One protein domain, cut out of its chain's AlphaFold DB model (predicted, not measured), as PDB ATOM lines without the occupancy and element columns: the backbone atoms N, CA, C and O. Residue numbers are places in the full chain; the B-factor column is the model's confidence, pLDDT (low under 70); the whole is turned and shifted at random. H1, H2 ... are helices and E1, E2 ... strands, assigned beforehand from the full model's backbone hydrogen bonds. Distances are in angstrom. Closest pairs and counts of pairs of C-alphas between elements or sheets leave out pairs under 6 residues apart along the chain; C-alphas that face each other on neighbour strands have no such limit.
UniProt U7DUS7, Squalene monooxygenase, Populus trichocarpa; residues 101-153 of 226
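AT A GLANCE: This is residues 101 to 153 of the 226 residues of the protein "Squalene monooxygenase" of Populus trichocarpa (UniProt U7DUS7). A long two-stranded hairpin, E2 and E3, makes one end of this elongated domain and two helices, H1 and H2, make the other, with a short strand pair, E1 and E4, between them. The 53 printed residues hold, in chain order, H1, H2, E1, E2, E3 and E4, a mixed class of helices and strands. Each of the two sheets has two antiparallel strands, E1 - E4 and E2 - E3. The whole is loose, with a radius of gyration of the C-alphas of 13.4 A and spans of 43 by 22 by 13 A.

HOW THE PARTS SIT: H1, residues 103 to 112, has every O i to N i+4 pair within hydrogen-bond range, while H2, residues 115 to 118, is too short for such a pair. They are close but not clearly touching; their closest C-alphas are those of Leu 109 and Gln 115, 5.1 A apart. E1, residues 124 to 126, is antiparallel to E4, residues 149 to 151, with N 124 and O 151 at 2.8 A. The closest C-alphas of H1 and E4 are those of Ala 103 and Gly 149, 4.1 A apart. E1 runs on into E2, residues 128 to 132, at 71 degrees. E2 and E3, residues 138 to 142, form a hairpin, with N 131 and O 139 at 2.8 A. H1 and E3 are apart.

IN THESE COORDINATES: H1 begins at C-alpha 103 (-42.757, -48.526, -12.559) and measures 14.4 A. H2 measures 5.9 A, E1 6.4 A, E2 12.9 A and E3 12.6 A. E4, 7.0 A long, ends at C-alpha 151 (-35.017, -47.243, -5.359).

THE WHOLE: The two C-alphas farthest apart, those of Gly 113 and Asp 135, are 43.8 A apart. The printed part has no cut and no long link. Its mean pLDDT is 96.4, and no printed residue is under 70.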
ATOM      1  N   LEU A 101     -36.213 -50.569  -9.192       97.75
ATOM      2  CA  LEU A 101     -37.348 -51.214  -9.833       97.75
ATOM      3  C   LEU A 101     -38.160 -50.174 -10.597       97.75
ATOM      4  O   LEU A 101     -38.753 -49.267 -10.013       97.75
ATOM      5  N   HIS A 102     -38.222 -50.310 -11.918       97.56
ATOM      6  CA  HIS A 102     -39.030 -49.418 -12.741       97.56
ATOM      7  C   HIS A 102     -40.531 -49.557 -12.445       97.56
ATOM      8  O   HIS A 102     -40.989 -50.583 -11.935       97.56
ATOM      9  N   ALA A 103     -41.318 -48.548 -12.826       97.00
ATOM     10  CA  ALA A 103     -42.757 -48.526 -12.559       97.00
ATOM     11  C   ALA A 103     -43.504 -49.770 -13.073       97.00
ATOM     12  O   ALA A 103     -44.348 -50.315 -12.367       97.00
ATOM     13  N   GLY A 104     -43.139 -50.283 -14.254       97.06
ATOM     14  CA  GLY A 104     -43.697 -51.538 -14.772       97.06
ATOM     15  C   GLY A 104     -43.422 -52.739 -13.860       97.06
ATOM     16  O   GLY A 104     -44.308 -53.558 -13.636       97.06
ATOM     17  N   GLY A 105     -42.228 -52.813 -13.266       97.00
ATOM     18  CA  GLY A 105     -41.885 -53.846 -12.288       97.00
ATOM     19  C   GLY A 105     -42.675 -53.708 -10.985       97.00
ATOM     20  O   GLY A 105     -43.135 -54.712 -10.448       97.00
ATOM     21  N   CYS A 106     -42.910 -52.478 -10.518       97.19
ATOM     22  CA  CYS A 106     -43.754 -52.219  -9.346       97.19
ATOM     23  C   CYS A 106     -45.202 -52.684  -9.582       97.19
ATOM     24  O   CYS A 106     -45.791 -53.330  -8.718       97.19
ATOM     25  N   ILE A 107     -45.752 -52.426 -10.776       96.25
ATOM     26  CA  ILE A 107     -47.082 -52.913 -11.177       96.25
ATOM     27  C   ILE A 107     -47.113 -54.447 -11.175       96.25
ATOM     28  O   ILE A 107     -48.033 -55.040 -10.618       96.25
ATOM     29  N   LYS A 108     -46.087 -55.105 -11.731       97.06
ATOM     30  CA  LYS A 108     -46.015 -56.574 -11.743       97.06
ATOM     31  C   LYS A 108     -45.854 -57.191 -10.355       97.06
ATOM     32  O   LYS A 108     -46.476 -58.215 -10.097       97.06
ATOM     33  N   LEU A 109     -45.118 -56.564  -9.435       97.06
ATOM     34  CA  LEU A 109     -45.106 -57.006  -8.033       97.06
ATOM     35  C   LEU A 109     -46.497 -56.927  -7.402       97.06
ATOM     36  O   LEU A 109     -46.895 -57.859  -6.708       97.06
ATOM     37  N   ALA A 110     -47.246 -55.854  -7.664       96.50
ATOM     38  CA  ALA A 110     -48.605 -55.707  -7.151       96.50
ATOM     39  C   ALA A 110     -49.565 -56.766  -7.714       96.50
ATOM     40  O   ALA A 110     -50.329 -57.360  -6.957       96.50
ATOM     41  N   GLU A 111     -49.489 -57.061  -9.014       96.50
ATOM     42  CA  GLU A 111     -50.274 -58.138  -9.641       96.50
ATOM     43  C   GLU A 111     -49.974 -59.515  -9.022       96.50
ATOM     44  O   GLU A 111     -50.884 -60.323  -8.847       96.50
ATOM     45  N   LEU A 112     -48.717 -59.767  -8.641       96.81
ATOM     46  CA  LEU A 112     -48.307 -60.997  -7.957       96.81
ATOM     47  C   LEU A 112     -48.678 -61.014  -6.462       96.81
ATOM     48  O   LEU A 112     -48.623 -62.067  -5.829       96.81
ATOM     49  N   GLY A 113     -49.080 -59.880  -5.881       97.62
ATOM     50  CA  GLY A 113     -49.331 -59.745  -4.443       97.62
ATOM     51  C   GLY A 113     -48.053 -59.708  -3.600       97.62
ATOM     52  O   GLY A 113     -48.046 -60.250  -2.494       97.62
ATOM     53  N   LEU A 114     -46.982 -59.131  -4.153       98.38
ATOM     54  CA  LEU A 114     -45.647 -58.970  -3.564       98.38
ATOM     55  C   LEU A 114     -45.268 -57.492  -3.356       98.38
ATOM     56  O   LEU A 114     -44.108 -57.176  -3.097       98.38
ATOM     57  N   GLN A 115     -46.204 -56.558  -3.529       97.50
ATOM     58  CA  GLN A 115     -45.920 -55.124  -3.408       97.50
ATOM     59  C   GLN A 115     -45.430 -54.725  -2.012       97.50
ATOM     60  O   GLN A 115     -44.617 -53.815  -1.896       97.50
ATOM     61  N   ASP A 116     -45.876 -55.435  -0.974       97.94
ATOM     62  CA  ASP A 116     -45.486 -55.201   0.418       97.94
ATOM     63  C   ASP A 116     -44.024 -55.577   0.698       97.94
ATOM     64  O   ASP A 116     -43.451 -55.160   1.701       97.94
ATOM     65  N   CYS A 117     -43.360 -56.291  -0.218       98.38
ATOM     66  CA  CYS A 117     -41.918 -56.520  -0.141       98.38
ATOM     67  C   CYS A 117     -41.086 -55.240  -0.348       98.38
ATOM     68  O   CYS A 117     -39.878 -55.265  -0.126       98.38
ATOM     69  N   LEU A 118     -41.701 -54.137  -0.784       97.94
ATOM     70  CA  LEU A 118     -41.062 -52.822  -0.899       97.94
ATOM     71  C   LEU A 118     -41.194 -51.983   0.383       97.94
ATOM     72  O   LEU A 118     -40.572 -50.920   0.478       97.94
ATOM     73  N   ASP A 119     -41.969 -52.452   1.362       97.44
ATOM     74  CA  ASP A 119     -42.232 -51.743   2.609       97.44
ATOM     75  C   ASP A 119     -41.202 -52.110   3.690       97.44
ATOM     76  O   ASP A 119     -40.703 -53.235   3.773       97.44
ATOM     77  N   GLY A 120     -40.868 -51.141   4.549       97.25
ATOM     78  CA  GLY A 120     -39.963 -51.359   5.686       97.25
ATOM     79  C   GLY A 120     -38.499 -51.637   5.317       97.25
ATOM     80  O   GLY A 120     -37.746 -52.104   6.165       97.25
ATOM     81  N   ILE A 121     -38.090 -51.359   4.073       97.69
ATOM     82  CA  ILE A 121     -36.698 -51.507   3.595       97.69
ATOM     83  C   ILE A 121     -36.018 -50.172   3.265       97.69
ATOM     84  O   ILE A 121     -34.937 -50.172   2.674       97.69
ATOM     85  N   ASP A 122     -36.645 -49.054   3.652       97.69
ATOM     86  CA  ASP A 122     -36.234 -47.688   3.293       97.69
ATOM     87  C   ASP A 122     -36.224 -47.446   1.768       97.69
ATOM     88  O   ASP A 122     -35.309 -46.850   1.196       97.69
ATOM     89  N   SER A 123     -37.245 -47.972   1.074       97.69
ATOM     90  CA  SER A 123     -37.376 -47.774  -0.369       97.69
ATOM     91  C   SER A 123     -37.805 -46.342  -0.703       97.69
ATOM     92  O   SER A 123     -38.695 -45.763  -0.081       97.69
ATOM     93  N   GLN A 124     -37.180 -45.772  -1.727       98.25
ATOM     94  CA  GLN A 124     -37.411 -44.414  -2.202       98.25
ATOM     95  C   GLN A 124     -38.320 -44.429  -3.425       98.25
ATOM     96  O   GLN A 124     -38.131 -45.221  -4.347       98.25
ATOM     97  N   ILE A 125     -39.303 -43.535  -3.471       97.50
ATOM     98  CA  ILE A 125     -40.197 -43.419  -4.627       97.50
ATOM     99  C   ILE A 125     -39.482 -42.671  -5.756       97.50
ATOM    100  O   ILE A 125     -38.980 -41.568  -5.557       97.50
ATOM    101  N   VAL A 126     -39.476 -43.248  -6.960       97.31
ATOM    102  CA  VAL A 126     -38.851 -42.643  -8.147       97.31
ATOM    103  C   VAL A 126     -39.933 -42.211  -9.134       97.31
ATOM    104  O   VAL A 126     -40.545 -43.048  -9.795       97.31
ATOM    105  N   PHE A 127     -40.169 -40.904  -9.254       96.81
ATOM    106  CA  PHE A 127     -41.157 -40.340 -10.190       96.81
ATOM    107  C   PHE A 127     -40.570 -40.010 -11.567       96.81
ATOM    108  O   PHE A 127     -41.255 -40.096 -12.588       96.81
ATOM    109  N   SER A 128     -39.295 -39.638 -11.603       95.94
ATOM    110  CA  SER A 128     -38.606 -39.191 -12.809       95.94
ATOM    111  C   SER A 128     -37.103 -39.377 -12.674       95.94
ATOM    112  O   SER A 128     -36.571 -39.384 -11.564       95.94
ATOM    113  N   PHE A 129     -36.418 -39.430 -13.808       96.31
ATOM    114  CA  PHE A 129     -34.965 -39.365 -13.901       96.31
ATOM    115  C   PHE A 129     -34.548 -38.025 -14.505       96.31
ATOM    116  O   PHE A 129     -35.289 -37.434 -15.287       96.31
ATOM    117  N   ALA A 130     -33.352 -37.550 -14.170       96.19
ATOM    118  CA  ALA A 130     -32.753 -36.397 -14.829       96.19
ATOM    119  C   ALA A 130     -31.666 -36.876 -15.798       96.19
ATOM    120  O   ALA A 130     -30.663 -37.444 -15.373       96.19
ATOM    121  N   ALA A 131     -31.845 -36.623 -17.093       96.25
ATOM    122  CA  ALA A 131     -30.765 -36.730 -18.062       96.25
ATOM    123  C   ALA A 131     -29.928 -35.449 -18.003       96.25
ATOM    124  O   ALA A 131     -30.441 -34.360 -18.268       96.25
ATOM    125  N   VAL A 132     -28.650 -35.578 -17.649       96.88
ATOM    126  CA  VAL A 132     -27.682 -34.473 -17.669       96.88
ATOM    127  C   VAL A 132     -26.844 -34.598 -18.934       96.88
ATOM    128  O   VAL A 132     -26.134 -35.582 -19.130       96.88
ATOM    129  N   HIS A 133     -26.976 -33.623 -19.821       94.75
ATOM    130  CA  HIS A 133     -26.286 -33.582 -21.103       94.75
ATOM    131  C   HIS A 133     -24.848 -33.064 -20.915       94.75
ATOM    132  O   HIS A 133     -24.526 -32.443 -19.901       94.75
ATOM    133  N   LYS A 134     -23.964 -33.300 -21.898       96.38
ATOM    134  CA  LYS A 134     -22.551 -32.862 -21.834       96.38
ATOM    135  C   LYS A 134     -22.387 -31.342 -21.713       96.38
ATOM    136  O   LYS A 134     -21.400 -30.886 -21.154       96.38
ATOM    137  N   ASP A 135     -23.349 -30.580 -22.225       96.12
ATOM    138  CA  ASP A 135     -23.425 -29.117 -22.132       96.12
ATOM    139  C   ASP A 135     -24.012 -28.623 -20.791       96.12
ATOM    140  O   ASP A 135     -24.222 -27.429 -20.603       96.12
ATOM    141  N   GLY A 136     -24.306 -29.534 -19.857       95.69
ATOM    142  CA  GLY A 136     -24.902 -29.229 -18.558       95.69
ATOM    143  C   GLY A 136     -26.425 -29.079 -18.578       95.69
ATOM    144  O   GLY A 136     -27.029 -28.945 -17.508       95.69
ATOM    145  N   LYS A 137     -27.079 -29.147 -19.747       96.88
ATOM    146  CA  LYS A 137     -28.541 -29.087 -19.838       96.88
ATOM    147  C   LYS A 137     -29.164 -30.293 -19.136       96.88
ATOM    148  O   LYS A 137     -28.716 -31.429 -19.294       96.88
ATOM    149  N   ARG A 138     -30.227 -30.048 -18.365       96.88
ATOM    150  CA  ARG A 138     -30.980 -31.093 -17.660       96.88
ATOM    151  C   ARG A 138     -32.341 -31.291 -18.308       96.88
ATOM    152  O   ARG A 138     -33.082 -30.327 -18.485       96.88
ATOM    153  N   THR A 139     -32.674 -32.540 -18.606       96.75
ATOM    154  CA  THR A 139     -33.982 -32.934 -19.139       96.75
ATOM    155  C   THR A 139     -34.620 -33.938 -18.187       96.75
ATOM    156  O   THR A 139     -34.002 -34.945 -17.846       96.75
ATOM    157  N   ALA A 140     -35.849 -33.672 -17.748       95.69
ATOM    158  CA  ALA A 140     -36.605 -34.624 -16.942       95.69
ATOM    159  C   ALA A 140     -37.204 -35.723 -17.833       95.69
ATOM    160  O   ALA A 140     -37.852 -35.437 -18.838       95.69
ATOM    161  N   ILE A 141     -36.999 -36.978 -17.440       95.88
ATOM    162  CA  ILE A 141     -37.608 -38.168 -18.033       95.88
ATOM    163  C   ILE A 141     -38.562 -38.735 -16.986       95.88
ATOM    164  O   ILE A 141     -38.153 -39.458 -16.075       95.88
ATOM    165  N   SER A 142     -39.828 -38.348 -17.082       96.00
ATOM    166  CA  SER A 142     -40.851 -38.703 -16.099       96.00
ATOM    167  C   SER A 142     -41.572 -39.990 -16.468       96.00
ATOM    168  O   SER A 142     -41.811 -40.274 -17.644       96.00
ATOM    169  N   TYR A 143     -41.977 -40.748 -15.452       96.75
ATOM    170  CA  TYR A 143     -42.984 -41.782 -15.647       96.75
ATOM    171  C   TYR A 143     -44.344 -41.167 -16.033       96.75
ATOM    172  O   TYR A 143     -44.601 -39.998 -15.729       96.75
ATOM    173  N   PRO A 144     -45.239 -41.940 -16.682       92.69
ATOM    174  CA  PRO A 144     -46.627 -41.535 -16.887       92.69
ATOM    175  C   PRO A 144     -47.338 -41.195 -15.570       92.69
ATOM    176  O   PRO A 144     -46.966 -41.689 -14.502       92.69
ATOM    177  N   ALA A 145     -48.408 -40.399 -15.643       83.88
ATOM    178  CA  ALA A 145     -49.230 -40.089 -14.475       83.88
ATOM    179  C   ALA A 145     -49.723 -41.384 -13.793       83.88
ATOM    180  O   ALA A 145     -50.206 -42.296 -14.464       83.88
ATOM    181  N   ASN A 146     -49.600 -41.452 -12.460       86.75
ATOM    182  CA  ASN A 146     -49.900 -42.614 -11.600       86.75
ATOM    183  C   ASN A 146     -48.909 -43.791 -11.660       86.75
ATOM    184  O   ASN A 146     -49.169 -44.840 -11.071       86.75
ATOM    185  N   ALA A 147     -47.762 -43.633 -12.319       93.19
ATOM    186  CA  ALA A 147     -46.689 -44.618 -12.318       93.19
ATOM    187  C   ALA A 147     -45.478 -44.089 -11.534       93.19
ATOM    188  O   ALA A 147     -45.088 -42.932 -11.662       93.19
ATOM    189  N   SER A 148     -44.867 -44.939 -10.709       96.50
ATOM    190  CA  SER A 148     -43.610 -44.624 -10.022       96.50
ATOM    191  C   SER A 148     -42.757 -45.875  -9.883       96.50
ATOM    192  O   SER A 148     -43.280 -46.973  -9.701       96.50
ATOM    193  N   GLY A 149     -41.445 -45.706  -9.998       97.75
ATOM    194  CA  GLY A 149     -40.475 -46.729  -9.640       97.75
ATOM    195  C   GLY A 149     -40.164 -46.723  -8.145       97.75
ATOM    196  O   GLY A 149     -40.719 -45.939  -7.363       97.75
ATOM    197  N   ARG A 150     -39.234 -47.590  -7.756       98.12
ATOM    198  CA  ARG A 150     -38.660 -47.647  -6.412       98.12
ATOM    199  C   ARG A 150     -37.147 -47.794  -6.483       98.12
ATOM    200  O   ARG A 150     -36.668 -48.614  -7.256       98.12
ATOM    201  N   GLY A 151     -36.423 -47.015  -5.689       98.12
ATOM    202  CA  GLY A 151     -35.017 -47.243  -5.359       98.12
ATOM    203  C   GLY A 151     -34.906 -47.924  -3.995       98.12
ATOM    204  O   GLY A 151     -35.725 -47.640  -3.127       98.12
ATOM    205  N   PHE A 152     -33.959 -48.834  -3.789       97.88
ATOM    206  CA  PHE A 152     -33.774 -49.543  -2.515       97.88
ATOM    207  C   PHE A 152     -32.428 -50.272  -2.467       97.88
ATOM    208  O   PHE A 152     -31.838 -50.575  -3.502       97.88
ATOM    209  N   HIS A 153     -31.999 -50.666  -1.267       98.06
ATOM    210  CA  HIS A 153     -30.923 -51.643  -1.111       98.06
ATOM    211  C   HIS A 153     -31.380 -53.027  -1.594       98.06
ATOM    212  O   HIS A 153     -32.357 -53.584  -1.082       98.06
TER     213      HIS A 153